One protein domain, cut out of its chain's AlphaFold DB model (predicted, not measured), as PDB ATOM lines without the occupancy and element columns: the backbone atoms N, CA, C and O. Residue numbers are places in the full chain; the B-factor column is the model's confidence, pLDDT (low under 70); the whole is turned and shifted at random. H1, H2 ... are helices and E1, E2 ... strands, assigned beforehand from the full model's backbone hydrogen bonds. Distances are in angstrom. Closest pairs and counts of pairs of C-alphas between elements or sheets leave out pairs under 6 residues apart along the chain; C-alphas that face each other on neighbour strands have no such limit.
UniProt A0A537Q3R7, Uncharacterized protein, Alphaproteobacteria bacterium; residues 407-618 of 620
ATOM      1  N   ILE A 407      18.244 -32.260 -40.382       96.75
ATOM      2  CA  ILE A 407      17.134 -33.209 -40.250       96.75
ATOM      3  C   ILE A 407      17.629 -34.570 -40.748       96.75
ATOM      4  O   ILE A 407      17.874 -34.761 -41.945       96.75
ATOM      5  N   GLU A 408      17.773 -35.527 -39.847       97.25
ATOM      6  CA  GLU A 408      18.203 -36.879 -40.167       97.25
ATOM      7  C   GLU A 408      17.031 -37.687 -40.734       97.25
ATOM      8  O   GLU A 408      15.937 -37.747 -40.165       97.25
ATOM      9  N   THR A 409      17.256 -38.310 -41.890       97.00
ATOM     10  CA  THR A 409      16.215 -39.018 -42.662       97.00
ATOM     11  C   THR A 409      16.495 -40.514 -42.814       97.00
ATOM     12  O   THR A 409      15.654 -41.265 -43.313       97.00
ATOM     13  N   ASP A 410      17.613 -40.987 -42.262       94.19
ATOM     14  CA  ASP A 410      18.034 -42.391 -42.290       94.19
ATOM     15  C   ASP A 410      17.052 -43.336 -41.591       94.19
ATOM     16  O   ASP A 410      17.010 -44.526 -41.902       94.19
ATOM     17  N   HIS A 411      16.247 -42.821 -40.654       94.06
ATOM     18  CA  HIS A 411      15.244 -43.591 -39.923       94.06
ATOM     19  C   HIS A 411      13.801 -43.337 -40.374       94.06
ATOM     20  O   HIS A 411      12.885 -43.974 -39.847       94.06
ATOM     21  N   VAL A 412      13.592 -42.521 -41.413       96.50
ATOM     22  CA  VAL A 412      12.264 -42.034 -41.804       96.50
ATOM     23  C   VAL A 412      11.273 -43.161 -42.111       96.50
ATOM     24  O   VAL A 412      11.602 -44.160 -42.751       96.50
ATOM     25  N   ALA A 413      10.029 -43.004 -41.683       93.44
ATOM     26  CA  ALA A 413       8.938 -43.911 -42.001       93.44
ATOM     27  C   ALA A 413       7.683 -43.127 -42.380       93.44
ATOM     28  O   ALA A 413       7.452 -42.022 -41.892       93.44
ATOM     29  N   ILE A 414       6.852 -43.729 -43.230       93.06
ATOM     30  CA  ILE A 414       5.560 -43.178 -43.629       93.06
ATOM     31  C   ILE A 414       4.445 -44.149 -43.239       93.06
ATOM     32  O   ILE A 414       4.513 -45.345 -43.528       93.06
ATOM     33  N   THR A 415       3.415 -43.637 -42.570       92.88
ATOM     34  CA  THR A 415       2.236 -44.403 -42.149       92.88
ATOM     35  C   THR A 415       0.979 -43.763 -42.721       92.88
ATOM     36  O   THR A 415       0.691 -42.601 -42.449       92.88
ATOM     37  N   HIS A 416       0.202 -44.532 -43.485       89.94
ATOM     38  CA  HIS A 416      -1.120 -44.119 -43.954       89.94
ATOM     39  C   HIS A 416      -2.167 -44.494 -42.902       89.94
ATOM     40  O   HIS A 416      -2.338 -45.671 -42.571       89.94
ATOM     41  N   ASN A 417      -2.861 -43.497 -42.360       91.88
ATOM     42  CA  ASN A 417      -3.782 -43.680 -41.249       91.88
ATOM     43  C   ASN A 417      -5.199 -44.040 -41.735       91.88
ATOM     44  O   ASN A 417      -5.616 -43.625 -42.819       91.88
ATOM     45  N   PRO A 418      -6.002 -44.756 -40.921       89.81
ATOM     46  CA  PRO A 418      -7.374 -45.123 -41.285       89.81
ATOM     47  C   PRO A 418      -8.322 -43.941 -41.534       89.81
ATOM     48  O   PRO A 418      -9.368 -44.118 -42.154       89.81
ATOM     49  N   ASP A 419      -7.992 -42.755 -41.023       89.44
ATOM     50  CA  ASP A 419      -8.754 -41.519 -41.229       89.44
ATOM     51  C   ASP A 419      -8.381 -40.780 -42.529       89.44
ATOM     52  O   ASP A 419      -8.945 -39.724 -42.818       89.44
ATOM     53  N   GLY A 420      -7.466 -41.345 -43.322       88.44
ATOM     54  CA  GLY A 420      -6.971 -40.776 -44.573       88.44
ATOM     55  C   GLY A 420      -5.801 -39.806 -44.401       88.44
ATOM     56  O   GLY A 420      -5.276 -39.329 -45.402       88.44
ATOM     57  N   SER A 421      -5.371 -39.504 -43.174       93.00
ATOM     58  CA  SER A 421      -4.142 -38.738 -42.941       93.00
ATOM     59  C   SER A 421      -2.892 -39.589 -43.194       93.00
ATOM     60  O   SER A 421      -2.950 -40.814 -43.301       93.00
ATOM     61  N   THR A 422      -1.737 -38.941 -43.312       93.75
ATOM     62  CA  THR A 422      -0.436 -39.602 -43.466       93.75
ATOM     63  C   THR A 422       0.528 -39.053 -42.427       93.75
ATOM     64  O   THR A 422       0.649 -37.840 -42.298       93.75
ATOM     65  N   THR A 423       1.212 -39.918 -41.689       95.25
ATOM     66  CA  THR A 423       2.201 -39.521 -40.679       95.25
ATOM     67  C   THR A 423       3.603 -39.882 -41.153       95.25
ATOM     68  O   THR A 423       3.848 -41.029 -41.526       95.25
ATOM     69  N   ILE A 424       4.507 -38.904 -41.126       96.31
ATOM     70  CA  ILE A 424       5.944 -39.067 -41.379       96.31
ATOM     71  C   ILE A 424       6.643 -39.072 -40.023       96.31
ATOM     72  O   ILE A 424       6.523 -38.097 -39.289       96.31
ATOM     73  N   SER A 425       7.333 -40.152 -39.671       95.50
ATOM     74  CA  SER A 425       7.937 -40.372 -38.346       95.50
ATOM     75  C   SER A 425       9.380 -40.866 -38.455       95.50
ATOM     76  O   SER A 425       9.852 -41.142 -39.558       95.50
ATOM     77  N   GLY A 426      10.063 -41.039 -37.319       94.06
ATOM     78  CA  GLY A 426      11.454 -41.517 -37.293       94.06
ATOM     79  C   GLY A 426      12.453 -40.500 -37.846       94.06
ATOM     80  O   GLY A 426      13.461 -40.887 -38.428       94.06
ATOM     81  N   LEU A 427      12.116 -39.216 -37.727       94.94
ATOM     82  CA  LEU A 427      13.007 -38.098 -38.002       94.94
ATOM     83  C   LEU A 427      13.616 -37.638 -36.683       94.94
ATOM     84  O   LEU A 427      12.885 -37.486 -35.706       94.94
ATOM     85  N   ASP A 428      14.908 -37.357 -36.700       93.06
ATOM     86  CA  ASP A 428      15.634 -36.731 -35.598       93.06
ATOM     87  C   ASP A 428      16.412 -35.528 -36.167       93.06
ATOM     88  O   ASP A 428      16.521 -35.379 -37.388       93.06
ATOM     89  N   VAL A 429      16.917 -34.642 -35.318       94.06
ATOM     90  CA  VAL A 429      17.710 -33.474 -35.707       94.06
ATOM     91  C   VAL A 429      19.061 -33.548 -35.015       94.06
ATOM     92  O   VAL A 429      19.160 -33.786 -33.814       94.06
ATOM     93  N   SER A 430      20.123 -33.324 -35.774       92.88
ATOM     94  CA  SER A 430      21.460 -33.124 -35.232       92.88
ATOM     95  C   SER A 430      21.879 -31.670 -35.429       92.88
ATOM     96  O   SER A 430      21.443 -31.012 -36.367       92.88
ATOM     97  N   ASP A 431      22.704 -31.143 -34.532       89.38
ATOM     98  CA  ASP A 431      23.319 -29.833 -34.720       89.38
ATOM     99  C   ASP A 431      24.739 -29.864 -34.151       89.38
ATOM    100  O   ASP A 431      24.958 -30.200 -32.978       89.38
ATOM    101  N   SER A 432      25.710 -29.594 -35.023       84.12
ATOM    102  CA  SER A 432      27.137 -29.630 -34.705       84.12
ATOM    103  C   SER A 432      27.637 -28.377 -33.991       84.12
ATOM    104  O   SER A 432      28.802 -28.348 -33.584       84.12
ATOM    105  N   ASP A 433      26.796 -27.361 -33.833       77.19
ATOM    106  CA  ASP A 433      27.203 -26.092 -33.261       77.19
ATOM    107  C   ASP A 433      27.388 -26.175 -31.730       77.19
ATOM    108  O   ASP A 433      26.608 -26.811 -31.007       77.19
ATOM    109  N   PRO A 434      28.461 -25.574 -31.183       69.19
ATOM    110  CA  PRO A 434      28.685 -25.543 -29.748       69.19
ATOM    111  C   PRO A 434      27.600 -24.743 -29.037       69.19
ATOM    112  O   PRO A 434      27.481 -23.535 -29.205       69.19
ATOM    113  N   GLY A 435      26.880 -25.427 -28.151       70.56
ATOM    114  CA  GLY A 435      25.764 -24.840 -27.414       70.56
ATOM    115  C   GLY A 435      24.403 -25.380 -27.840       70.56
ATOM    116  O   GLY A 435      23.454 -25.183 -27.078       70.56
ATOM    117  N   SER A 436      24.326 -26.173 -28.918       77.75
ATOM    118  CA  SER A 436      23.085 -26.761 -29.452       77.75
ATOM    119  C   SER A 436      22.218 -27.488 -28.418       77.75
ATOM    120  O   SER A 436      20.990 -27.441 -28.466       77.75
ATOM    121  N   SER A 437      22.826 -28.080 -27.383       77.50
ATOM    122  CA  SER A 437      22.091 -28.713 -26.272       77.50
ATOM    123  C   SER A 437      21.271 -27.744 -25.402       77.50
ATOM    124  O   SER A 437      20.409 -28.180 -24.638       77.50
ATOM    125  N   THR A 438      21.529 -26.441 -25.506       77.31
ATOM    126  CA  THR A 438      20.856 -25.364 -24.758       77.31
ATOM    127  C   THR A 438      20.077 -24.398 -25.651       77.31
ATOM    128  O   THR A 438      19.426 -23.483 -25.146       77.31
ATOM    129  N   GLU A 439      20.120 -24.605 -26.966       84.06
ATOM    130  CA  GLU A 439      19.453 -23.759 -27.948       84.06
ATOM    131  C   GLU A 439      17.954 -24.048 -28.043       84.06
ATOM    132  O   GLU A 439      17.431 -25.053 -27.552       84.06
ATOM    133  N   THR A 440      17.243 -23.116 -28.675       90.06
ATOM    134  CA  THR A 440      15.833 -23.282 -29.027       90.06
ATOM    135  C   THR A 440      15.712 -23.396 -30.535       90.06
ATOM    136  O   THR A 440      15.976 -22.437 -31.254       90.06
ATOM    137  N   PHE A 441      15.230 -24.542 -30.994       92.75
ATOM    138  CA  PHE A 441      14.968 -24.832 -32.394       92.75
ATOM    139  C   PHE A 441      13.512 -24.542 -32.717       92.75
ATOM    140  O   PHE A 441      12.635 -24.811 -31.899       92.75
ATOM    141  N   THR A 442      13.234 -24.018 -33.906       93.81
ATOM    142  CA  THR A 442      11.884 -23.782 -34.426       93.81
ATOM    143  C   THR A 442      11.604 -24.736 -35.579       93.81
ATOM    144  O   THR A 442      12.428 -24.902 -36.471       93.81
ATOM    145  N   VAL A 443      10.421 -25.344 -35.575       94.62
ATOM    146  CA  VAL A 443       9.967 -26.296 -36.589       94.62
ATOM    147  C   VAL A 443       8.799 -25.691 -37.357       94.62
ATOM    148  O   VAL A 443       7.763 -25.349 -36.780       94.62
ATOM    149  N   ALA A 444       8.936 -25.607 -38.675       93.81
ATOM    150  CA  ALA A 444       7.881 -25.180 -39.581       93.81
ATOM    151  C   ALA A 444       7.571 -26.288 -40.589       93.81
ATOM    152  O   ALA A 444       8.476 -26.898 -41.148       93.81
ATOM    153  N   ALA A 445       6.286 -26.530 -40.852       94.56
ATOM    154  CA  ALA A 445       5.852 -27.478 -41.870       94.56
ATOM    155  C   ALA A 445       4.791 -26.857 -42.783       94.56
ATOM    156  O   ALA A 445       3.888 -26.158 -42.316       94.56
ATOM    157  N   THR A 446       4.873 -27.127 -44.085       95.31
ATOM    158  CA  THR A 446       3.893 -26.666 -45.086       95.31
ATOM    159  C   THR A 446       3.568 -27.753 -46.108       95.31
ATOM    160  O   THR A 446       4.314 -28.721 -46.242       95.31
ATOM    161  N   THR A 447       2.454 -27.597 -46.828       94.81
ATOM    162  CA  THR A 447       2.021 -28.492 -47.917       94.81
ATOM    163  C   THR A 447       1.795 -27.708 -49.205       94.81
ATOM    164  O   THR A 447       1.462 -26.522 -49.139       94.81
ATOM    165  N   ASP A 448       1.909 -28.355 -50.367       89.06
ATOM    166  CA  ASP A 448       1.764 -27.677 -51.663       89.06
ATOM    167  C   ASP A 448       0.300 -27.595 -52.124       89.06
ATOM    168  O   ASP A 448      -0.133 -26.558 -52.642       89.06
ATOM    169  N   ALA A 449      -0.491 -28.664 -51.963       88.56
ATOM    170  CA  ALA A 449      -1.840 -28.679 -52.522       88.56
ATOM    171  C   ALA A 449      -2.829 -27.804 -51.732       88.56
ATOM    172  O   ALA A 449      -2.920 -27.832 -50.502       88.56
ATOM    173  N   SER A 450      -3.648 -27.037 -52.459       83.38
ATOM    174  CA  SER A 450      -4.675 -26.189 -51.851       83.38
ATOM    175  C   SER A 450      -5.751 -27.040 -51.169       83.38
ATOM    176  O   SER A 450      -6.464 -27.782 -51.845       83.38
ATOM    177  N   GLY A 451      -5.920 -26.881 -49.855       85.00
ATOM    178  CA  GLY A 451      -6.888 -27.645 -49.062       85.00
ATOM    179  C   GLY A 451      -6.287 -28.830 -48.298       85.00
ATOM    180  O   GLY A 451      -6.969 -29.351 -47.414       85.00
ATOM    181  N   SER A 452      -5.030 -29.192 -48.581       92.50
ATOM    182  CA  SER A 452      -4.207 -30.007 -47.685       92.50
ATOM    183  C   SER A 452      -3.794 -29.193 -46.453       92.50
ATOM    184  O   SER A 452      -3.797 -27.958 -46.465       92.50
ATOM    185  N   GLY A 453      -3.457 -29.884 -45.369       93.31
ATOM    186  CA  GLY A 453      -2.910 -29.282 -44.159       93.31
ATOM    187  C   GLY A 453      -1.834 -30.164 -43.552       93.31
ATOM    188  O   GLY A 453      -1.761 -31.358 -43.833       93.31
ATOM    189  N   VAL A 454      -1.015 -29.581 -42.686       94.44
ATOM    190  CA  VAL A 454      -0.009 -30.312 -41.921       94.44
ATOM    191  C   VAL A 454      -0.052 -29.869 -40.470       94.44
ATOM    192  O   VAL A 454      -0.248 -28.692 -40.164       94.44
ATOM    193  N   THR A 455       0.101 -30.834 -39.577       91.69
ATOM    194  CA  THR A 455       0.182 -30.618 -38.138       91.69
ATOM    195  C   THR A 455       1.463 -31.247 -37.619       91.69
ATOM    196  O   THR A 455       1.671 -32.452 -37.779       91.69
ATOM    197  N   THR A 456       2.301 -30.441 -36.979       84.94
ATOM    198  CA  THR A 456       3.451 -30.901 -36.198       84.94
ATOM    199  C   THR A 456       3.024 -31.143 -34.744       84.94
ATOM    200  O   THR A 456       2.073 -30.504 -34.273       84.94
ATOM    201  N   PRO A 457       3.690 -32.038 -33.997       73.06
ATOM    202  CA  PRO A 457       3.452 -32.181 -32.564       73.06
ATOM    203  C   PRO A 457       3.747 -30.875 -31.808       73.06
ATOM    204  O   PRO A 457       4.467 -30.004 -32.290       73.06
ATOM    205  N   SER A 458       3.113 -30.720 -30.643       58.53
ATOM    206  CA  SER A 458       2.666 -29.458 -30.023       58.53
ATOM    207  C   SER A 458       3.709 -28.408 -29.613       58.53
ATOM    208  O   SER A 458       3.329 -27.458 -28.930       58.53
ATOM    209  N   THR A 459       4.985 -28.547 -29.953       61.31
ATOM    210  CA  THR A 459       6.012 -27.599 -29.507       61.31
ATOM    211  C   THR A 459       6.228 -26.478 -30.512       61.31
ATOM    212  O   THR A 459       6.175 -25.329 -30.098       61.31
ATOM    213  N   GLY A 460       6.371 -26.740 -31.818       74.56
ATOM    214  CA  GLY A 460       6.623 -25.701 -32.840       74.56
ATOM    215  C   GLY A 460       7.955 -24.948 -32.661       74.56
ATOM    216  O   GLY A 460       8.558 -24.530 -33.641       74.56
ATOM    217  N   SER A 461       8.445 -24.841 -31.431       87.31
ATOM    218  CA  SER A 461       9.813 -24.603 -31.025       87.31
ATOM    219  C   SER A 461      10.113 -25.292 -29.684       87.31
ATOM    220  O   SER A 461       9.202 -25.537 -28.888       87.31
ATOM    221  N   GLY A 462      11.373 -25.627 -29.418       91.38
ATOM    222  CA  GLY A 462      11.795 -26.301 -28.185       91.38
ATOM    223  C   GLY A 462      13.293 -26.591 -28.152       91.38
ATOM    224  O   GLY A 462      14.012 -26.189 -29.064       91.38
ATOM    225  N   SER A 463      13.765 -27.284 -27.111       92.69
ATOM    226  CA  SER A 463      15.143 -27.799 -27.098       92.69
ATOM    227  C   SER A 463      15.339 -28.858 -28.189       92.69
ATOM    228  O   SER A 463      14.354 -29.426 -28.669       92.69
ATOM    229  N   LEU A 464      16.590 -29.175 -28.547       91.44
ATOM    230  CA  LEU A 464      16.884 -30.220 -29.537       91.44
ATOM    231  C   LEU A 464      16.185 -31.548 -29.188       91.44
ATOM    232  O   LEU A 464      15.474 -32.110 -30.009       91.44
ATOM    233  N   ALA A 465      16.249 -31.968 -27.919       91.50
ATOM    234  CA  ALA A 465      15.598 -33.192 -27.446       91.50
ATOM    235  C   ALA A 465      14.057 -33.155 -27.537       91.50
ATOM    236  O   ALA A 465      13.418 -34.186 -27.777       91.50
ATOM    237  N   ASP A 466      13.441 -31.983 -27.337       91.50
ATOM    238  CA  ASP A 466      11.992 -31.813 -27.500       91.50
ATOM    239  C   ASP A 466      11.593 -31.890 -28.977       91.50
ATOM    240  O   ASP A 466      10.564 -32.488 -29.308       91.50
ATOM    241  N   VAL A 467      12.399 -31.287 -29.858       92.50
ATOM    242  CA  VAL A 467      12.212 -31.341 -31.313       92.50
ATOM    243  C   VAL A 467      12.394 -32.764 -31.824       92.50
ATOM    244  O   VAL A 467      11.508 -33.239 -32.531       92.50
ATOM    245  N   ASP A 468      13.431 -33.480 -31.393       92.19
ATOM    246  CA  ASP A 468      13.648 -34.893 -31.721       92.19
ATOM    247  C   ASP A 468      12.462 -35.739 -31.285       92.19
ATOM    248  O   ASP A 468      11.852 -36.441 -32.085       92.19
ATOM    249  N   THR A 469      12.038 -35.610 -30.026       91.56
ATOM    250  CA  THR A 469      10.876 -36.354 -29.522       91.56
ATOM    251  C   THR A 469       9.621 -36.050 -30.347       91.56
ATOM    252  O   THR A 469       8.824 -36.950 -30.632       91.56
ATOM    253  N   ALA A 470       9.410 -34.794 -30.739       91.12
ATOM    254  CA  ALA A 470       8.284 -34.404 -31.578       91.12
ATOM    255  C   ALA A 470       8.382 -35.012 -32.988       91.12
ATOM    256  O   ALA A 470       7.438 -35.660 -33.439       91.12
ATOM    257  N   LEU A 471       9.505 -34.843 -33.679       92.94
ATOM    258  CA  LEU A 471       9.695 -35.309 -35.054       92.94
ATOM    259  C   LEU A 471       9.762 -36.839 -35.156       92.94
ATOM    260  O   LEU A 471       9.238 -37.414 -36.115       92.94
ATOM    261  N   ASN A 472      10.263 -37.507 -34.120       92.62
ATOM    262  CA  ASN A 472      10.261 -38.957 -34.016       92.62
ATOM    263  C   ASN A 472       8.825 -39.503 -33.900       92.62
ATOM    264  O   ASN A 472       8.466 -40.438 -34.617       92.62
ATOM    265  N   ASN A 473       7.972 -38.861 -33.084       88.88
ATOM    266  CA  ASN A 473       6.537 -39.177 -32.980       88.88
ATOM    267  C   ASN A 473       5.768 -38.892 -34.282       88.88
ATOM    268  O   ASN A 473       4.813 -39.599 -34.607       88.88
ATOM    269  N   GLY A 474       6.195 -37.868 -35.022       91.62
ATOM    270  CA  GLY A 474       5.866 -37.679 -36.427       91.62
ATOM    271  C   GLY A 474       5.063 -36.427 -36.774       91.62
ATOM    272  O   GLY A 474       4.325 -35.860 -35.969       91.62
ATOM    273  N   VAL A 475       5.193 -36.015 -38.033       94.56
ATOM    274  CA  VAL A 475       4.485 -34.905 -38.675       94.56
ATOM    275  C   VAL A 475       3.303 -35.462 -39.465       94.56
ATOM    276  O   VAL A 475       3.476 -36.319 -40.333       94.56
ATOM    277  N   THR A 476       2.091 -34.982 -39.180       95.31
ATOM    278  CA  THR A 476       0.862 -35.524 -39.779       95.31
ATOM    279  C   THR A 476       0.328 -34.610 -40.873       95.31
ATOM    280  O   THR A 476      -0.090 -33.479 -40.628       95.31
ATOM    281  N   PHE A 477       0.310 -35.132 -42.090       95.94
ATOM    282  CA  PHE A 477      -0.327 -34.568 -43.266       95.94
ATOM    283  C   PHE A 477      -1.812 -34.946 -43.329       95.94
ATOM    284  O   PHE A 477      -2.193 -36.097 -43.128       95.94
ATOM    285  N   SER A 478      -2.656 -33.978 -43.670       94.62
ATOM    286  CA  SER A 478      -4.091 -34.146 -43.901       94.62
ATOM    287  C   SER A 478      -4.425 -33.780 -45.352       94.62
ATOM    288  O   SER A 478      -4.300 -32.607 -45.701       94.62
ATOM    289  N   PRO A 479      -4.917 -34.712 -46.190       91.81
ATOM    290  CA  PRO A 479      -5.169 -34.459 -47.619       91.81
ATOM    291  C   PRO A 479      -6.389 -33.572 -47.920       91.81
ATOM    292  O   PRO A 479      -6.708 -33.314 -49.081       91.81
ATOM    293  N   GLY A 480      -7.143 -33.163 -46.897       88.69
ATOM    294  CA  GLY A 480      -8.436 -32.510 -47.074       88.69
ATOM    295  C   GLY A 480      -9.511 -33.462 -47.617       88.69
ATOM    296  O   GLY A 480      -9.428 -34.681 -47.486       88.69
ATOM    297  N   THR A 481     -10.576 -32.908 -48.201       87.00
ATOM    298  CA  THR A 481     -11.737 -33.691 -48.677       87.00
ATOM    299  C   THR A 481     -11.560 -34.292 -50.069       87.00
ATOM    300  O   THR A 481     -12.367 -35.127 -50.476       87.00
ATOM    301  N   MET A 482     -10.542 -33.859 -50.813       85.88
ATOM    302  CA  MET A 482     -10.244 -34.335 -52.160       85.88
ATOM    303  C   MET A 482      -8.724 -34.497 -52.293       85.88
ATOM    304  O   MET A 482      -8.061 -33.553 -52.724       85.88
ATOM    305  N   PRO A 483      -8.180 -35.662 -51.890       86.06
ATOM    306  CA  PRO A 483      -6.744 -35.904 -51.898       86.06
ATOM    307  C   PRO A 483      -6.143 -35.701 -53.295       86.06
ATOM    308  O   PRO A 483      -6.693 -36.222 -54.274       86.06
ATOM    309  N   PRO A 484      -5.033 -34.956 -53.420       87.75
ATOM    310  CA  PRO A 484      -4.319 -34.841 -54.685       87.75
ATOM    311  C   PRO A 484      -3.634 -36.173 -55.043       87.75
ATOM    312  O   PRO A 484      -3.408 -37.028 -54.194       87.75
ATOM    313  N   SER A 485      -3.270 -36.355 -56.314       87.19
ATOM    314  CA  SER A 485      -2.523 -37.545 -56.762       87.19
ATOM    315  C   SER A 485      -1.052 -37.546 -56.325       87.19
ATOM    316  O   SER A 485      -0.390 -38.573 -56.377       87.19
ATOM    317  N   THR A 486      -0.526 -36.382 -55.950       90.88
ATOM    318  CA  THR A 486       0.798 -36.190 -55.355       90.88
ATOM    319  C   THR A 486       0.738 -34.937 -54.492       90.88
ATOM    320  O   THR A 486       0.067 -33.970 -54.860       90.88
ATOM    321  N   ASP A 487       1.430 -34.945 -53.363       94.12
ATOM    322  CA  ASP A 487       1.647 -33.761 -52.529       94.12
ATOM    323  C   ASP A 487       2.997 -33.895 -51.823       94.12
ATOM    324  O   ASP A 487       3.679 -34.922 -51.950       94.12
ATOM    325  N   LYS A 488       3.382 -32.861 -51.080       94.69
ATOM    326  CA  LYS A 488       4.563 -32.907 -50.229       94.69
ATOM    327  C   LYS A 488       4.332 -32.247 -48.881       94.69
ATOM    328  O   LYS A 488       3.502 -31.348 -48.753       94.69
ATOM    329  N   VAL A 489       5.132 -32.651 -47.901       96.75
ATOM    330  CA  VAL A 489       5.371 -31.880 -46.678       96.75
ATOM    331  C   VAL A 489       6.759 -31.262 -46.779       96.75
ATOM    332  O   VAL A 489       7.744 -31.985 -46.875       96.75
ATOM    333  N   THR A 490       6.846 -29.936 -46.752       97.31
ATOM    334  CA  THR A 490       8.127 -29.229 -46.606       97.31
ATOM    335  C   THR A 490       8.346 -28.981 -45.126       97.31
ATOM    336  O   THR A 490       7.570 -28.226 -44.534       97.31
ATOM    337  N   LEU A 491       9.347 -29.627 -44.537       96.62
ATOM    338  CA  LEU A 491       9.739 -29.455 -43.142       96.62
ATOM    339  C   LEU A 491      11.002 -28.603 -43.083       96.62
ATOM    340  O   LEU A 491      11.982 -28.927 -43.746       96.62
ATOM    341  N   THR A 492      10.979 -27.554 -42.272       96.50
ATOM    342  CA  THR A 492      12.125 -26.682 -42.016       96.50
ATOM    343  C   THR A 492      12.396 -26.648 -40.522       96.50
ATOM    344  O   THR A 492      11.482 -26.377 -39.738       96.50
ATOM    345  N   VAL A 493      13.643 -26.908 -40.137       95.69
ATOM    346  CA  VAL A 493      14.137 -26.696 -38.773       95.69
ATOM    347  C   VAL A 493      15.085 -25.507 -38.802       95.69
ATOM    348  O   VAL A 493      15.895 -25.380 -39.716       95.69
ATOM    349  N   THR A 494      14.921 -24.602 -37.847       93.25
ATOM    350  CA  THR A 494      15.717 -23.382 -37.687       93.25
ATOM    351  C   THR A 494      16.313 -23.371 -36.291       93.25
ATOM    352  O   THR A 494      15.562 -23.561 -35.334       93.25
ATOM    353  N   ASP A 495      17.613 -23.152 -36.162       89.75
ATOM    354  CA  ASP A 495      18.259 -22.936 -34.863       89.75
ATOM    355  C   ASP A 495      17.902 -21.551 -34.270       89.75
ATOM    356  O   ASP A 495      17.112 -20.779 -34.831       89.75
ATOM    357  N   ASN A 496      18.460 -21.204 -33.110       82.81
ATOM    358  CA  ASN A 496      18.259 -19.885 -32.491       82.81
ATOM    359  C   ASN A 496      19.034 -18.753 -33.191       82.81
ATOM    360  O   ASN A 496      18.807 -17.582 -32.874       82.81
ATOM    361  N   HIS A 497      19.910 -19.082 -34.138       75.62
ATOM    362  CA  HIS A 497      20.724 -18.151 -34.914       75.62
ATOM    363  C   HIS A 497      20.123 -17.857 -36.302       75.62
ATOM    364  O   HIS A 497      20.565 -16.939 -36.999       75.62
ATOM    365  N   GLY A 498      19.057 -18.563 -36.682       83.81
ATOM    366  CA  GLY A 498      18.335 -18.392 -37.936       83.81
ATOM    367  C   GLY A 498      18.870 -19.230 -39.099       83.81
ATOM    368  O   GLY A 498      18.384 -19.038 -40.219       83.81
ATOM    369  N   VAL A 499      19.835 -20.130 -38.878       88.56
ATOM    370  CA  VAL A 499      20.286 -21.076 -39.909       88.56
ATOM    371  C   VAL A 499      19.280 -22.217 -39.993       88.56
ATOM    372  O   VAL A 499      18.649 -22.606 -39.010       88.56
ATOM    373  N   THR A 500      19.046 -22.707 -41.208       93.81
ATOM    374  CA  THR A 500      17.962 -23.652 -41.477       93.81
ATOM    375  C   THR A 500      18.414 -24.840 -42.290       93.81
ATOM    376  O   THR A 500      19.128 -24.666 -43.278       93.81
ATOM    377  N   ASP A 501      17.822 -25.989 -42.002       96.88
ATOM    378  CA  ASP A 501      17.732 -27.102 -42.940       96.88
ATOM    379  C   ASP A 501      16.282 -27.364 -43.325       96.88
ATOM    380  O   ASP A 501      15.342 -27.084 -42.577       96.88
ATOM    381  N   THR A 502      16.088 -27.814 -44.559       97.44
ATOM    382  CA  THR A 502      14.771 -28.015 -45.154       97.44
ATOM    383  C   THR A 502      14.737 -29.285 -45.985       97.44
ATOM    384  O   THR A 502      15.534 -29.464 -46.907       97.44
ATOM    385  N   VAL A 503      13.742 -30.129 -45.707       98.38
ATOM    386  CA  VAL A 503      13.491 -31.389 -46.414       98.38
ATOM    387  C   VAL A 503      12.084 -31.405 -46.981       98.38
ATOM    388  O   VAL A 503      11.113 -31.063 -46.303       98.38
ATOM    389  N   ASN A 504      11.963 -31.845 -48.230       98.19
ATOM    390  CA  ASN A 504      10.679 -32.061 -48.884       98.19
ATOM    391  C   ASN A 504      10.332 -33.551 -48.874       98.19
ATOM    392  O   ASN A 504      10.973 -34.342 -49.559       98.19
ATOM    393  N   PHE A 505       9.287 -33.937 -48.154       98.12
ATOM    394  CA  PHE A 505       8.763 -35.299 -48.140       98.12
ATOM    395  C   PHE A 505       7.662 -35.433 -49.191       98.12
ATOM    396  O   PHE A 505       6.567 -34.912 -48.991       98.12
ATOM    397  N   VAL A 506       7.943 -36.104 -50.306       97.56
ATOM    398  CA  VAL A 506       7.054 -36.221 -51.474       97.56
ATOM    399  C   VAL A 506       6.405 -37.602 -51.505       97.56
ATOM    400  O   VAL A 506       7.096 -38.615 -51.415       97.56
ATOM    401  N   PHE A 507       5.080 -37.662 -51.647       95.44
ATOM    402  CA  PHE A 507       4.330 -38.924 -51.626       95.44
ATOM    403  C   PHE A 507       3.001 -38.829 -52.393       95.44
ATOM    404  O   PHE A 507       2.554 -37.751 -52.792       95.44
ATOM    405  N   ASN A 508       2.358 -39.982 -52.610       92.81
ATOM    406  CA  ASN A 508       1.015 -40.096 -53.187       92.81
ATOM    407  C   ASN A 508      -0.029 -40.264 -52.062       92.81
ATOM    408  O   ASN A 508      -0.267 -41.394 -51.634       92.81
ATOM    409  N   PRO A 509      -0.691 -39.188 -51.597       89.12
ATOM    410  CA  PRO A 509      -1.634 -39.284 -50.483       89.12
ATOM    411  C   PRO A 509      -2.927 -40.026 -50.831       89.12
ATOM    412  O   PRO A 509      -3.667 -40.414 -49.930       89.12
ATOM    413  N   ALA A 510      -3.230 -40.230 -52.117       82.19
ATOM    414  CA  ALA A 510      -4.375 -41.035 -52.524       82.19
ATOM    415  C   ALA A 510      -4.118 -42.543 -52.354       82.19
ATOM    416  O   ALA A 510      -5.082 -43.295 -52.269       82.19
ATOM    417  N   GLY A 511      -2.854 -42.989 -52.307       76.94
ATOM    418  CA  GLY A 511      -2.475 -44.390 -52.072       76.94
ATOM    419  C   GLY A 511      -2.851 -45.384 -53.184       76.94
ATOM    420  O   GLY A 511      -2.672 -46.588 -53.014       76.94
ATOM    421  N   GLU A 512      -3.371 -44.911 -54.319       76.50
ATOM    422  CA  GLU A 512      -3.891 -45.766 -55.392       76.50
ATOM    423  C   GLU A 512      -2.912 -45.881 -56.571       76.50
ATOM    424  O   GLU A 512      -2.680 -44.909 -57.292       76.50
ATOM    425  N   GLY A 513      -2.420 -47.101 -56.817       86.56
ATOM    426  CA  GLY A 513      -1.705 -47.491 -58.038       86.56
ATOM    427  C   GLY A 513      -0.366 -46.775 -58.301       86.56
ATOM    428  O   GLY A 513       0.150 -46.070 -57.439       86.56
ATOM    429  N   PRO A 514       0.215 -46.979 -59.503       90.75
ATOM    430  CA  PRO A 514       1.439 -46.311 -59.948       90.75
ATOM    431  C   PRO A 514       1.381 -44.784 -59.843       90.75
ATOM    432  O   PRO A 514       0.450 -44.168 -60.373       90.75
ATOM    433  N   ALA A 515       2.405 -44.170 -59.251       92.81
ATOM    434  CA  ALA A 515       2.522 -42.720 -59.129       92.81
ATOM    435  C   ALA A 515       3.648 -42.136 -59.999       92.81
ATOM    436  O   ALA A 515       4.633 -42.794 -60.335       92.81
ATOM    437  N   THR A 516       3.500 -40.860 -60.364       95.94
ATOM    438  CA  THR A 516       4.603 -40.023 -60.859       95.94
ATOM    439  C   THR A 516       4.914 -38.995 -59.785       95.94
ATOM    440  O   THR A 516       4.087 -38.123 -59.521       95.94
ATOM    441  N   LEU A 517       6.076 -39.134 -59.154       97.12
ATOM    442  CA  LEU A 517       6.500 -38.335 -58.012       97.12
ATOM    443  C   LEU A 517       7.708 -37.502 -58.418       97.12
ATOM    444  O   LEU A 517       8.691 -38.021 -58.945       97.12
ATOM    445  N   THR A 518       7.622 -36.198 -58.204       97.25
ATOM    446  CA  THR A 518       8.647 -35.255 -58.645       97.25
ATOM    447  C   THR A 518       9.036 -34.360 -57.481       97.25
ATOM    448  O   THR A 518       8.191 -33.650 -56.937       97.25
ATOM    449  N   GLY A 519      10.311 -34.426 -57.107       96.88
ATOM    450  CA  GLY A 519      10.939 -33.589 -56.100       96.88
ATOM    451  C   GLY A 519      11.153 -32.149 -56.559       96.88
ATOM    452  O   GLY A 519      10.755 -31.724 -57.650       96.88
ATOM    453  N   THR A 520      11.777 -31.379 -55.681       96.00
ATOM    454  CA  THR A 520      12.213 -30.000 -55.915       96.00
ATOM    455  C   THR A 520      13.714 -29.963 -56.212       96.00
ATOM    456  O   THR A 520      14.371 -30.983 -56.144       96.00
ATOM    457  N   ALA A 521      14.295 -28.793 -56.481       95.31
ATOM    458  CA  ALA A 521      15.755 -28.680 -56.617       95.31
ATOM    459  C   ALA A 521      16.532 -28.780 -55.278       95.31
ATOM    460  O   ALA A 521      17.756 -28.658 -55.281       95.31
ATOM    461  N   GLY A 522      15.832 -28.860 -54.138       95.69
ATOM    462  CA  GLY A 522      16.423 -29.000 -52.800       95.69
ATOM    463  C   GLY A 522      16.486 -30.458 -52.342       95.69
ATOM    464  O   GLY A 522      16.251 -31.357 -53.129       95.69
ATOM    465  N   ARG A 523      16.761 -30.698 -51.054       98.00
ATOM    466  CA  ARG A 523      16.786 -32.048 -50.467       98.00
ATOM    467  C   ARG A 523      15.377 -32.656 -50.450       98.00
ATOM    468  O   ARG A 523      14.459 -32.048 -49.878       98.00
ATOM    469  N   ASN A 524      15.182 -33.824 -51.065       98.62
ATOM    470  CA  ASN A 524      13.887 -34.506 -51.087       98.62
ATOM    471  C   ASN A 524      13.968 -35.929 -50.518       98.62
ATOM    472  O   ASN A 524      14.920 -36.663 -50.753       98.62
ATOM    473  N   VAL A 525      12.905 -36.353 -49.838       98.62
ATOM    474  CA  VAL A 525      12.633 -37.754 -49.503       98.62
ATOM    475  C   VAL A 525      11.371 -38.154 -50.255       98.62
ATOM    476  O   VAL A 525      10.289 -37.629 -49.989       98.62
ATOM    477  N   ILE A 526      11.497 -39.052 -51.226       98.50
ATOM    478  CA  ILE A 526      10.419 -39.420 -52.145       98.50
ATOM    479  C   ILE A 526       9.970 -40.850 -51.843       98.50
ATOM    480  O   ILE A 526      10.719 -41.804 -52.057       98.50
ATOM    481  N   PHE A 527       8.736 -41.005 -51.361       97.19
ATOM    482  CA  PHE A 527       8.171 -42.300 -50.980       97.19
ATOM    483  C   PHE A 527       7.432 -42.950 -52.145       97.19
ATOM    484  O   PHE A 527       6.404 -42.439 -52.599       97.19
ATOM    485  N   GLY A 528       7.913 -44.113 -52.585       94.19
ATOM    486  CA  GLY A 528       7.185 -44.969 -53.516       94.19
ATOM    487  C   GLY A 528       5.842 -45.441 -52.946       94.19
ATOM    488  O   GLY A 528       5.653 -45.566 -51.736       94.19
ATOM    489  N   SER A 529       4.896 -45.732 -53.835       90.69
ATOM    490  CA  SER A 529       3.538 -46.165 -53.485       90.69
ATOM    491  C   SER A 529       3.417 -47.675 -53.228       90.69
ATOM    492  O   SER A 529       2.329 -48.160 -52.916       90.69
ATOM    493  N   GLY A 530       4.502 -48.439 -53.411       87.81
ATOM    494  CA  GLY A 530       4.476 -49.909 -53.450       87.81
ATOM    495  C   GLY A 530       3.895 -50.479 -54.756       87.81
ATOM    496  O   GLY A 530       3.546 -51.659 -54.823       87.81
ATOM    497  N   ASN A 531       3.751 -49.641 -55.789       90.69
ATOM    498  CA  ASN A 531       3.396 -50.007 -57.164       90.69
ATOM    499  C   ASN A 531       4.476 -49.478 -58.119       90.69
ATOM    500  O   ASN A 531       5.314 -48.690 -57.715       90.69
ATOM    501  N   GLY A 532       4.474 -49.867 -59.398       93.50
ATOM    502  CA  GLY A 532       5.509 -49.424 -60.346       93.50
ATOM    503  C   GLY A 532       5.521 -47.908 -60.603       93.50
ATOM    504  O   GLY A 532       4.844 -47.439 -61.513       93.50
ATOM    505  N   ASP A 533       6.283 -47.158 -59.807       96.00
ATOM    506  CA  ASP A 533       6.316 -45.690 -59.802       96.00
ATOM    507  C   ASP A 533       7.363 -45.101 -60.762       96.00
ATOM    508  O   ASP A 533       8.344 -45.750 -61.125       96.00
ATOM    509  N   THR A 534       7.195 -43.831 -61.137       98.12
ATOM    510  CA  THR A 534       8.234 -43.010 -61.784       98.12
ATOM    511  C   THR A 534       8.613 -41.863 -60.853       98.12
ATOM    512  O   THR A 534       7.762 -41.034 -60.534       98.12
ATOM    513  N   LEU A 535       9.871 -41.822 -60.417       98.69
ATOM    514  CA  LEU A 535      10.390 -40.878 -59.433       98.69
ATOM    515  C   LEU A 535      11.481 -40.002 -60.065       98.69
ATOM    516  O   LEU A 535      12.354 -40.507 -60.775       98.69
ATOM    517  N   THR A 536      11.430 -38.702 -59.789       98.62
ATOM    518  CA  THR A 536      12.411 -37.707 -60.249       98.62
ATOM    519  C   THR A 536      12.836 -36.828 -59.081       98.62
ATOM    520  O   THR A 536      11.958 -36.261 -58.430       98.62
ATOM    521  N   GLY A 537      14.139 -36.696 -58.840       97.81
ATOM    522  CA  GLY A 537      14.704 -35.858 -57.776       97.81
ATOM    523  C   GLY A 537      14.675 -34.364 -58.107       97.81
ATOM    524  O   GLY A 537      14.072 -33.579 -57.381       97.81
ATOM    525  N   ASN A 538      15.156 -34.006 -59.304       96.31
ATOM    526  CA  ASN A 538      15.490 -32.656 -59.794       96.31
ATOM    527  C   ASN A 538      16.769 -32.034 -59.195       96.31
ATOM    528  O   ASN A 538      16.937 -30.809 -59.244       96.31
ATOM    529  N   GLY A 539      17.704 -32.873 -58.742       92.06
ATOM    530  CA  GLY A 539      18.958 -32.471 -58.100       92.06
ATOM    531  C   GLY A 539      18.771 -32.165 -56.613       92.06
ATOM    532  O   GLY A 539      17.655 -32.111 -56.124       92.06
ATOM    533  N   GLY A 540      19.872 -31.917 -55.904       95.38
ATOM    534  CA  GLY A 540      19.873 -31.947 -54.439       95.38
ATOM    535  C   GLY A 540      20.473 -33.263 -53.945       95.38
ATOM    536  O   GLY A 540      21.150 -33.943 -54.708       95.38
ATOM    537  N   GLN A 541      20.300 -33.571 -52.660       97.31
ATOM    538  CA  GLN A 541      20.634 -34.882 -52.094       97.31
ATOM    539  C   GLN A 541      19.321 -35.626 -51.867       97.31
ATOM    540  O   GLN A 541      18.616 -35.346 -50.900       97.31
ATOM    541  N   ASP A 542      18.940 -36.514 -52.772       98.62
ATOM    542  CA  ASP A 542      17.610 -37.116 -52.739       98.62
ATOM    543  C   ASP A 542      17.624 -38.526 -52.149       98.62
ATOM    544  O   ASP A 542      18.502 -39.336 -52.434       98.62
ATOM    545  N   GLN A 543      16.612 -38.855 -51.351       98.62
ATOM    546  CA  GLN A 543      16.376 -40.199 -50.829       98.62
ATOM    547  C   GLN A 543      15.122 -40.789 -51.470       98.62
ATOM    548  O   GLN A 543      14.019 -40.263 -51.319       98.62
ATOM    549  N   PHE A 544      15.268 -41.924 -52.148       98.75
ATOM    550  CA  PHE A 544      14.158 -42.659 -52.755       98.75
ATOM    551  C   PHE A 544      13.790 -43.851 -51.871       98.75
ATOM    552  O   PHE A 544      14.570 -44.795 -51.747       98.75
ATOM    553  N   VAL A 545      12.610 -43.806 -51.250       98.31
ATOM    554  CA  VAL A 545      12.180 -44.777 -50.235       98.31
ATOM    555  C   VAL A 545      11.221 -45.796 -50.831       98.31
ATOM    556  O   VAL A 545      10.169 -45.430 -51.361       98.31
ATOM    557  N   PHE A 546      11.553 -47.080 -50.696       96.25
ATOM    558  CA  PHE A 546      10.764 -48.183 -51.241       96.25
ATOM    559  C   PHE A 546      10.275 -49.145 -50.158       96.25
ATOM    560  O   PHE A 546      10.975 -49.473 -49.198       96.25
ATOM    561  N   SER A 547       9.059 -49.641 -50.363       92.75
ATOM    562  CA  SER A 547       8.423 -50.693 -49.575       92.75
ATOM    563  C   SER A 547       8.080 -51.885 -50.479       92.75
ATOM    564  O   SER A 547       7.912 -51.689 -51.686       92.75
ATOM    565  N   PRO A 548       7.984 -53.115 -49.938       92.75
ATOM    566  CA  PRO A 548       7.583 -54.281 -50.722       92.75
ATOM    567  C   PRO A 548       6.233 -54.085 -51.421       92.75
ATOM    568  O   PRO A 548       5.307 -53.520 -50.827       92.75
ATOM    569  N   ALA A 549       6.100 -54.596 -52.648       88.94
ATOM    570  CA  ALA A 549       4.884 -54.434 -53.437       88.94
ATOM    571  C   ALA A 549       3.628 -54.912 -52.695       88.94
ATOM    572  O   ALA A 549       3.561 -56.022 -52.155       88.94
ATOM    573  N   LEU A 550       2.573 -54.096 -52.756       76.38
ATOM    574  CA  LEU A 550       1.278 -54.421 -52.150       76.38
ATOM    575  C   LEU A 550       0.543 -55.528 -52.922       76.38
ATOM    576  O   LEU A 550      -0.194 -56.325 -52.335       76.38
ATOM    577  N   SER A 551       0.723 -55.585 -54.247       79.75
ATOM    578  CA  SER A 551       0.175 -56.648 -55.093       79.75
ATOM    579  C   SER A 551       0.893 -56.756 -56.442       79.75
ATOM    580  O   SER A 551       1.075 -55.759 -57.134       79.75
ATOM    581  N   GLY A 552       1.215 -57.983 -56.862       83.56
ATOM    582  CA  GLY A 552       1.881 -58.235 -58.145       83.56
ATOM    583  C   GLY A 552       3.347 -57.791 -58.166       83.56
ATOM    584  O   GLY A 552       3.910 -57.455 -57.133       83.56
ATOM    585  N   ALA A 553       3.968 -57.842 -59.346       89.75
ATOM    586  CA  ALA A 553       5.328 -57.346 -59.533       89.75
ATOM    587  C   ALA A 553       5.311 -55.829 -59.769       89.75
ATOM    588  O   ALA A 553       4.553 -55.358 -60.624       89.75
ATOM    589  N   ALA A 554       6.163 -55.091 -59.060       93.62
ATOM    590  CA  ALA A 554       6.361 -53.661 -59.233       93.62
ATOM    591  C   ALA A 554       7.757 -53.380 -59.808       93.62
ATOM    592  O   ALA A 554       8.782 -53.898 -59.364       93.62
ATOM    593  N   GLN A 555       7.793 -52.546 -60.846       96.38
ATOM    594  CA  GLN A 555       9.031 -51.979 -61.361       96.38
ATOM    595  C   GLN A 555       8.965 -50.465 -61.221       96.38
ATOM    596  O   GLN A 555       8.178 -49.817 -61.910       96.38
ATOM    597  N   HIS A 556       9.802 -49.926 -60.344       98.00
ATOM    598  CA  HIS A 556       9.986 -48.492 -60.172       98.00
ATOM    599  C   HIS A 556      11.022 -47.971 -61.169       98.00
ATOM    600  O   HIS A 556      11.908 -48.706 -61.605       98.00
ATOM    601  N   THR A 557      10.931 -46.697 -61.532       98.75
ATOM    602  CA  THR A 557      11.910 -46.005 -62.374       98.75
ATOM    603  C   THR A 557      12.356 -44.724 -61.685       98.75
ATOM    604  O   THR A 557      11.518 -43.865 -61.428       98.75
ATOM    605  N   ILE A 558      13.660 -44.573 -61.442       98.81
ATOM    606  CA  ILE A 558      14.266 -43.305 -61.008       98.81
ATOM    607  C   ILE A 558      14.928 -42.664 -62.226       98.81
ATOM    608  O   ILE A 558      15.733 -43.298 -62.916       98.81
ATOM    609  N   THR A 559      14.548 -41.429 -62.543       98.69
ATOM    610  CA  THR A 559      14.879 -40.809 -63.835       98.69
ATOM    611  C   THR A 559      16.228 -40.095 -63.885       98.69
ATOM    612  O   THR A 559      16.736 -39.872 -64.985       98.69
ATOM    613  N   ASP A 560      16.779 -39.724 -62.732       98.19
ATOM    614  CA  ASP A 560      17.875 -38.755 -62.599       98.19
ATOM    615  C   ASP A 560      18.785 -38.998 -61.379       98.19
ATOM    616  O   ASP A 560      19.405 -38.059 -60.904       98.19
ATOM    617  N   PHE A 561      18.891 -40.247 -60.909       98.56
ATOM    618  CA  PHE A 561      19.725 -40.618 -59.756       98.56
ATOM    619  C   PHE A 561      21.197 -40.191 -59.927       98.56
ATOM    620  O   PHE A 561      21.865 -40.636 -60.871       98.56
ATOM    621  N   ASP A 562      21.715 -39.386 -58.998       97.81
ATOM    622  CA  ASP A 562      23.132 -39.025 -58.896       97.81
ATOM    623  C   ASP A 562      23.828 -39.879 -57.831       97.81
ATOM    624  O   ASP A 562      23.668 -39.683 -56.630       97.81
ATOM    625  N   VAL A 563      24.685 -40.795 -58.289       96.44
ATOM    626  CA  VAL A 563      25.462 -41.717 -57.441       96.44
ATOM    627  C   VAL A 563      26.366 -41.025 -56.412       96.44
ATOM    628  O   VAL A 563      26.852 -41.676 -55.496       96.44
ATOM    629  N   ASN A 564      26.644 -39.725 -56.556       94.56
ATOM    630  CA  ASN A 564      27.501 -38.996 -55.617       94.56
ATOM    631  C   ASN A 564      26.721 -38.287 -54.505       94.56
ATOM    632  O   ASN A 564      27.348 -37.784 -53.572       94.56
ATOM    633  N   LEU A 565      25.394 -38.193 -54.618       95.31
ATOM    634  CA  LEU A 565      24.555 -37.378 -53.734       95.31
ATOM    635  C   LEU A 565      23.359 -38.157 -53.180       95.31
ATOM    636  O   LEU A 565      23.066 -38.038 -51.992       95.31
ATOM    637  N   ASP A 566      22.706 -38.962 -54.012       98.50
ATOM    638  CA  ASP A 566      21.418 -39.570 -53.697       98.50
ATOM    639  C   ASP A 566      21.548 -40.895 -52.934       98.50
ATOM    640  O   ASP A 566      22.596 -41.554 -52.916       98.50
ATOM    641  N   LYS A 567      20.442 -41.313 -52.313       98.44
ATOM    642  CA  LYS A 567      20.295 -42.573 -51.578       98.44
ATOM    643  C   LYS A 567      19.051 -43.340 -52.002       98.44
ATOM    644  O   LYS A 567      18.002 -42.772 -52.298       98.44
ATOM    645  N   ILE A 568      19.151 -44.664 -51.963       98.56
ATOM    646  CA  ILE A 568      18.034 -45.592 -52.146       98.56
ATOM    647  C   ILE A 568      17.766 -46.275 -50.809       98.56
ATOM    648  O   ILE A 568      18.569 -47.069 -50.321       98.56
ATOM    649  N   ASP A 569      16.617 -45.989 -50.214       98.38
ATOM    650  CA  ASP A 569      16.207 -46.586 -48.953       98.38
ATOM    651  C   ASP A 569      15.356 -47.833 -49.193       98.38
ATOM    652  O   ASP A 569      14.243 -47.776 -49.726       98.38
ATOM    653  N   VAL A 570      15.914 -48.971 -48.787       97.25
ATOM    654  CA  VAL A 570      15.323 -50.307 -48.932       97.25
ATOM    655  C   VAL A 570      15.179 -51.003 -47.581       97.25
ATOM    656  O   VAL A 570      15.022 -52.224 -47.530       97.25
ATOM    657  N   ARG A 571      15.184 -50.255 -46.469       96.12
ATOM    658  CA  ARG A 571      15.116 -50.810 -45.102       96.12
ATOM    659  C   ARG A 571      13.902 -51.698 -44.841       96.12
ATOM    660  O   ARG A 571      13.947 -52.560 -43.963       96.12
ATOM    661  N   GLN A 572      12.815 -51.504 -45.587       94.50
ATOM    662  CA  GLN A 572      11.607 -52.323 -45.462       94.50
ATOM    663  C   GLN A 572      11.747 -53.718 -46.103       94.50
ATOM    664  O   GLN A 572      10.989 -54.637 -45.770       94.50
ATOM    665  N   PHE A 573      12.745 -53.927 -46.963       94.88
ATOM    666  CA  PHE A 573      13.095 -55.231 -47.516       94.88
ATOM    667  C   PHE A 573      14.048 -55.954 -46.559       94.88
ATOM    668  O   PHE A 573      15.259 -55.928 -46.722       94.88
ATOM    669  N   HIS A 574      13.491 -56.653 -45.569       93.50
ATOM    670  CA  HIS A 574      14.234 -57.280 -44.463       93.50
ATOM    671  C   HIS A 574      15.317 -58.295 -44.893       93.50
ATOM    672  O   HIS A 574      16.166 -58.677 -44.092       93.50
ATOM    673  N   ALA A 575      15.277 -58.781 -46.139       94.50
ATOM    674  CA  ALA A 575      16.302 -59.662 -46.699       94.50
ATOM    675  C   ALA A 575      17.544 -58.904 -47.213       94.50
ATOM    676  O   ALA A 575      18.584 -59.529 -47.428       94.50
ATOM    677  N   ILE A 576      17.436 -57.589 -47.412       95.69
ATOM    678  CA  ILE A 576      18.491 -56.717 -47.919       95.69
ATOM    679  C   ILE A 576      19.205 -56.072 -46.731       95.69
ATOM    680  O   ILE A 576      18.637 -55.261 -46.002       95.69
ATOM    681  N   THR A 577      20.466 -56.447 -46.533       95.19
ATOM    682  CA  THR A 577      21.291 -56.021 -45.390       95.19
ATOM    683  C   THR A 577      22.696 -55.664 -45.864       95.19
ATOM    684  O   THR A 577      23.072 -55.974 -46.995       95.19
ATOM    685  N   ALA A 578      23.539 -55.124 -44.980       93.00
ATOM    686  CA  ALA A 578      24.959 -54.896 -45.280       93.00
ATOM    687  C   ALA A 578      25.714 -56.172 -45.722       93.00
ATOM    688  O   ALA A 578      26.729 -56.093 -46.410       93.00
ATOM    689  N   SER A 579      25.219 -57.358 -45.343       93.12
ATOM    690  CA  SER A 579      25.792 -58.657 -45.732       93.12
ATOM    691  C   SER A 579      25.170 -59.270 -46.994       93.12
ATOM    692  O   SER A 579      25.699 -60.242 -47.533       93.12
ATOM    693  N   ALA A 580      24.057 -58.705 -47.463       94.06
ATOM    694  CA  ALA A 580      23.282 -59.171 -48.604       94.06
ATOM    695  C   ALA A 580      22.707 -57.956 -49.346       94.06
ATOM    696  O   ALA A 580      21.538 -57.610 -49.188       94.06
ATOM    697  N   LEU A 581      23.568 -57.288 -50.117       93.88
ATOM    698  CA  LEU A 581      23.203 -56.137 -50.946       93.88
ATOM    699  C   LEU A 581      22.253 -56.545 -52.087       93.88
ATOM    700  O   LEU A 581      22.266 -57.711 -52.507       93.88
ATOM    701  N   PRO A 582      21.442 -55.608 -52.611       94.38
ATOM    702  CA  PRO A 582      20.577 -55.889 -53.749       94.38
ATOM    703  C   PRO A 582      21.387 -56.279 -54.993       94.38
ATOM    704  O   PRO A 582      22.560 -55.939 -55.143       94.38
ATOM    705  N   THR A 583      20.759 -57.025 -55.906       95.50
ATOM    706  CA  THR A 583      21.433 -57.460 -57.139       95.50
ATOM    707  C   THR A 583      21.288 -56.408 -58.228       95.50
ATOM    708  O   THR A 583      20.173 -56.078 -58.626       95.50
ATOM    709  N   GLU A 584      22.409 -55.950 -58.773       97.44
ATOM    710  CA  GLU A 584      22.465 -54.945 -59.833       97.44
ATOM    711  C   GLU A 584      22.783 -55.587 -61.189       97.44
ATOM    712  O   GLU A 584      23.649 -56.456 -61.313       97.44
ATOM    713  N   THR A 585      22.080 -55.177 -62.244       98.12
ATOM    714  CA  THR A 585      22.303 -55.648 -63.617       98.12
ATOM    715  C   THR A 585      22.261 -54.479 -64.593       98.12
ATOM    716  O   THR A 585      21.233 -53.824 -64.747       98.12
ATOM    717  N   GLN A 586      23.358 -54.251 -65.318       98.38
ATOM    718  CA  GLN A 586      23.406 -53.242 -66.380       98.38
ATOM    719  C   GLN A 586      22.429 -53.586 -67.519       98.38
ATOM    720  O   GLN A 586      22.444 -54.700 -68.052       98.38
ATOM    721  N   GLN A 587      21.637 -52.607 -67.957       98.06
ATOM    722  CA  GLN A 587      20.716 -52.691 -69.092       98.06
ATOM    723  C   GLN A 587      20.912 -51.513 -70.051       98.06
ATOM    724  O   GLN A 587      20.292 -50.460 -69.933       98.06
ATOM    725  N   GLY A 588      21.781 -51.687 -71.052       97.56
ATOM    726  CA  GLY A 588      22.134 -50.583 -71.948       97.56
ATOM    727  C   GLY A 588      22.781 -49.446 -71.154       97.56
ATOM    728  O   GLY A 588      23.803 -49.674 -70.513       97.56
ATOM    729  N   ASN A 589      22.173 -48.259 -71.172       97.81
ATOM    730  CA  ASN A 589      22.633 -47.104 -70.389       97.81
ATOM    731  C   ASN A 589      22.066 -47.070 -68.959       97.81
ATOM    732  O   ASN A 589      22.485 -46.228 -68.177       97.81
ATOM    733  N   ASP A 590      21.117 -47.945 -68.632       98.69
ATOM    734  CA  ASP A 590      20.409 -47.962 -67.354       98.69
ATOM    735  C   ASP A 590      20.923 -49.095 -66.457       98.69
ATOM    736  O   ASP A 590      21.552 -50.043 -66.938       98.69
ATOM    737  N   THR A 591      20.593 -49.055 -65.169       98.69
ATOM    738  CA  THR A 591      20.871 -50.145 -64.222       98.69
ATOM    739  C   THR A 591      19.579 -50.654 -63.606       98.69
ATOM    740  O   THR A 591      18.785 -49.871 -63.099       98.69
ATOM    741  N   LEU A 592      19.359 -51.969 -63.649       98.62
ATOM    742  CA  LEU A 592      18.249 -52.623 -62.964       98.62
ATOM    743  C   LEU A 592      18.728 -53.181 -61.622       98.62
ATOM    744  O   LEU A 592      19.602 -54.047 -61.591       98.62
ATOM    745  N   ILE A 593      18.109 -52.731 -60.541       98.50
ATOM    746  CA  ILE A 593      18.290 -53.230 -59.180       98.50
ATOM    747  C   ILE A 593      17.134 -54.183 -58.875       98.50
ATOM    748  O   ILE A 593      15.967 -53.835 -59.051       98.50
ATOM    749  N   THR A 594      17.451 -55.398 -58.439       97.62
ATOM    750  CA  THR A 594      16.467 -56.398 -58.002       97.62
ATOM    751  C   THR A 594      16.433 -56.432 -56.481       97.62
ATOM    752  O   THR A 594      17.451 -56.753 -55.862       97.62
ATOM    753  N   LEU A 595      15.278 -56.094 -55.901       96.31
ATOM    754  CA  LEU A 595      15.077 -56.050 -54.451       96.31
ATOM    755  C   LEU A 595      14.596 -57.406 -53.928       96.31
ATOM    756  O   LEU A 595      15.158 -57.945 -52.978       96.31
ATOM    757  N   ASP A 596      13.602 -57.996 -54.594       94.56
ATOM    758  CA  ASP A 596      13.134 -59.356 -54.331       94.56
ATOM    759  C   ASP A 596      12.527 -60.010 -55.596       94.56
ATOM    760  O   ASP A 596      12.873 -59.656 -56.724       94.56
ATOM    761  N   SER A 597      11.664 -61.023 -55.441       92.69
ATOM    762  CA  SER A 597      11.012 -61.698 -56.575       92.69
ATOM    763  C   SER A 597       9.948 -60.869 -57.305       92.69
ATOM    764  O   SER A 597       9.551 -61.251 -58.406       92.69
ATOM    765  N   ASN A 598       9.448 -59.802 -56.687       93.50
ATOM    766  CA  ASN A 598       8.360 -58.963 -57.183       93.50
ATOM    767  C   ASN A 598       8.816 -57.526 -57.458       93.50
ATOM    768  O   ASN A 598       8.228 -56.885 -58.325       93.50
ATOM    769  N   ASP A 599       9.853 -57.048 -56.774       96.88
ATOM    770  CA  ASP A 599      10.238 -55.641 -56.752       96.88
ATOM    771  C   ASP A 599      11.577 -55.374 -57.453       96.88
ATOM    772  O   ASP A 599      12.615 -55.983 -57.163       96.88
ATOM    773  N   THR A 600      11.560 -54.415 -58.384       97.75
ATOM    774  CA  THR A 600      12.761 -53.925 -59.078       97.75
ATOM    775  C   THR A 600      12.776 -52.403 -59.197       97.75
ATOM    776  O   THR A 600      11.724 -51.773 -59.303       97.75
ATOM    777  N   ILE A 601      13.971 -51.812 -59.246       98.62
ATOM    778  CA  ILE A 601      14.186 -50.386 -59.515       98.62
ATOM    779  C   ILE A 601      15.044 -50.253 -60.772       98.62
ATOM    780  O   ILE A 601      16.140 -50.803 -60.846       98.62
ATOM    781  N   LEU A 602      14.567 -49.512 -61.768       98.75
ATOM    782  CA  LEU A 602      15.340 -49.124 -62.941       98.75
ATOM    783  C   LEU A 602      15.907 -47.713 -62.741       98.75
ATOM    784  O   LEU A 602      15.161 -46.733 -62.749       98.75
ATOM    785  N   LEU A 603      17.225 -47.604 -62.611       98.81
ATOM    786  CA  LEU A 603      17.940 -46.331 -62.591       98.81
ATOM    787  C   LEU A 603      18.284 -45.906 -64.014       98.81
ATOM    788  O   LEU A 603      19.051 -46.582 -64.712       98.81
ATOM    789  N   LYS A 604      17.723 -44.785 -64.462       98.69
ATOM    790  CA  LYS A 604      17.961 -44.265 -65.807       98.69
ATOM    791  C   LYS A 604      19.340 -43.626 -65.913       98.69
ATOM    792  O   LYS A 604      19.697 -42.785 -65.102       98.69
ATOM    793  N   ASN A 605      20.078 -43.972 -66.967       98.00
ATOM    794  CA  ASN A 605      21.405 -43.416 -67.271       98.00
ATOM    795  C   ASN A 605      22.473 -43.608 -66.172       98.00
ATOM    796  O   ASN A 605      23.466 -42.882 -66.157       98.00
ATOM    797  N   VAL A 606      22.303 -44.596 -65.291       98.50
ATOM    798  CA  VAL A 606      23.292 -44.961 -64.270       98.50
ATOM    799  C   VAL A 606      24.048 -46.211 -64.709       98.50
ATOM    800  O   VAL A 606      23.455 -47.197 -65.155       98.50
ATOM    801  N   VAL A 607      25.373 -46.181 -64.566       98.12
ATOM    802  CA  VAL A 607      26.249 -47.335 -64.800       98.12
ATOM    803  C   VAL A 607      26.368 -48.138 -63.507       98.12
ATOM    804  O   VAL A 607      26.807 -47.593 -62.502       98.12
ATOM    805  N   ALA A 608      26.059 -49.435 -63.542       97.56
ATOM    806  CA  ALA A 608      26.015 -50.305 -62.364       97.56
ATOM    807  C   ALA A 608      27.343 -50.332 -61.596       97.56
ATOM    808  O   ALA A 608      27.367 -50.316 -60.379       97.56
ATOM    809  N   ALA A 609      28.477 -50.287 -62.302       96.88
ATOM    810  CA  ALA A 609      29.797 -50.273 -61.667       96.88
ATOM    811  C   ALA A 609      30.093 -49.006 -60.833       96.88
ATOM    812  O   ALA A 609      31.080 -48.998 -60.099       96.88
ATOM    813  N   ASN A 610      29.280 -47.953 -60.973       96.88
ATOM    814  CA  ASN A 610      29.394 -46.728 -60.186       96.88
ATOM    815  C   ASN A 610      28.511 -46.749 -58.935       96.88
ATOM    816  O   ASN A 610      28.612 -45.820 -58.145       96.88
ATOM    817  N   LEU A 611      27.655 -47.763 -58.769       97.00
ATOM    818  CA  LEU A 611      26.906 -47.944 -57.536       97.00
ATOM    819  C   LEU A 611      27.803 -48.564 -56.469       97.00
ATOM    820  O   LEU A 611      28.651 -49.433 -56.724       97.00
ATOM    821  N   HIS A 612      27.616 -48.096 -55.251       94.69
ATOM    822  CA  HIS A 612      28.351 -48.506 -54.076       94.69
ATOM    823  C   HIS A 612      27.385 -48.850 -52.948       94.69
ATOM    824  O   HIS A 612      26.255 -48.380 -52.889       94.69
ATOM    825  N   ALA A 613      27.850 -49.662 -51.996       93.44
ATOM    826  CA  ALA A 613      27.047 -50.025 -50.828       93.44
ATOM    827  C   ALA A 613      26.562 -48.790 -50.042       93.44
ATOM    828  O   ALA A 613      25.497 -48.831 -49.440       93.44
ATOM    829  N   SER A 614      27.334 -47.697 -50.081       94.44
ATOM    830  CA  SER A 614      26.983 -46.410 -49.479       94.44
ATOM    831  C   SER A 614      25.754 -45.753 -50.094       94.44
ATOM    832  O   SER A 614      25.197 -44.865 -49.461       94.44
ATOM    833  N   ASP A 615      25.335 -46.137 -51.297       97.06
ATOM    834  CA  ASP A 615      24.196 -45.530 -52.000       97.06
ATOM    835  C   ASP A 615      22.862 -46.088 -51.495       97.06
ATOM    836  O   ASP A 615      21.797 -45.603 -51.869       97.06
ATOM    837  N   PHE A 616      22.915 -47.096 -50.620       97.44
ATOM    838  CA  PHE A 616      21.756 -47.757 -50.051       97.44
ATOM    839  C   PHE A 616      21.643 -47.497 -48.552       97.44
ATOM    840  O   PHE A 616      22.611 -47.651 -47.807       97.44
ATOM    841  N   ILE A 617      20.425 -47.208 -48.099       97.38
ATOM    842  CA  ILE A 617      20.056 -47.277 -46.685       97.38
ATOM    843  C   ILE A 617      19.430 -48.660 -46.465       97.38
ATOM    844  O   ILE A 617      18.436 -49.025 -47.100       97.38
ATOM    845  N   LEU A 618      20.070 -49.469 -45.618       95.88
ATOM    846  CA  LEU A 618      19.847 -50.915 -45.512       95.88
ATOM    847  C   LEU A 618      19.197 -51.288 -44.180       95.88
ATOM    848  O   LEU A 618      19.380 -50.594 -43.180       95.88
TER     849      LEU A 618
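What this domain is: This is residues 407 to 618 of the 620 residues of an uncharacterized protein of Alphaproteobacteria bacterium (UniProt A0A537Q3R7). From E8 to E14 the chain winds in stacked turns, a short solenoid with two walls of parallel strands, E8 E10 E12 E14 and E9 E11 E13. At one end the first wall is extended by E7 and E4 and backed by the sheet E1 E2 E6 E5, with H1 grazing both; at the other end the second wall is extended by E17, E16 and E15. The printed part has 212 residues, with one named helix, between E5 and E6, and seventeen named strands; the class is mostly strand, with under half of the residues in named elements. It is compact, with a radius of gyration of the C-alphas of 17.5 A and spans of 51 by 43 by 29 A.

Where its parts are: Begin at C-alpha 413, (8.938, -43.911, -42.001), where E1, residues 413 to 416, starts; E2, 422 to 425, and E3, 428 to 430, follow. Next come E4, 441 to 447, 20.5 A long, E5, 453 to 455, the helix H1, 464 to 473, 14.1 A, and E6, 475 to 478. Look then for E7, 487 to 494, 22.9 A, and E8, 500 to 507, 22.8 A. Short strands follow: E9, 516 to 518, E10, 524 to 527, E11, 534 to 536, E12, 543 to 545, E13, 554 to 558, and E14, 567 to 569. Last are E15, 583 to 587, E16, 590 to 594, and E17, 599 to 603, which ends at C-alpha 603, (17.940, -46.331, -62.591).

How they stand to each other: Three sheets form a stack, face to face in turn. The mixed sheet runs E4, E7, E8, E10, E12, E14; in the hairpin E7 and E8, N 489 is 2.9 A from O 505, and in the parallel pair E8 and E10, N 525 is 2.8 A from O 504. It faces the antiparallel sheet E1, E2, E6, E5, where N 424 and O 475 are 2.9 A apart. It also faces the mixed sheet E9, E11, E13, E17, E16, E15, twisted, where N 602 is 2.8 A from O 556. There E15, E16 and E17 form a meander, each strand the antiparallel neighbour of the one before, with N 585 and O 592 2.8 A apart. E3 pairs with no named strand; its closest C-alpha to H1 is Asp 428, 4.7 A from Asp 468. Every O i to N i+4 pair in H1 is within hydrogen-bond range.

The domain as a whole: The C-alphas farthest apart, Thr 438 and Gly 588, are 53.5 A apart. The printed part has no cut, and the link E14 to E15, 13 residues, is long. The mean pLDDT of the printed part is 92.7; look for values under 70 at residues 434, 458 and 459.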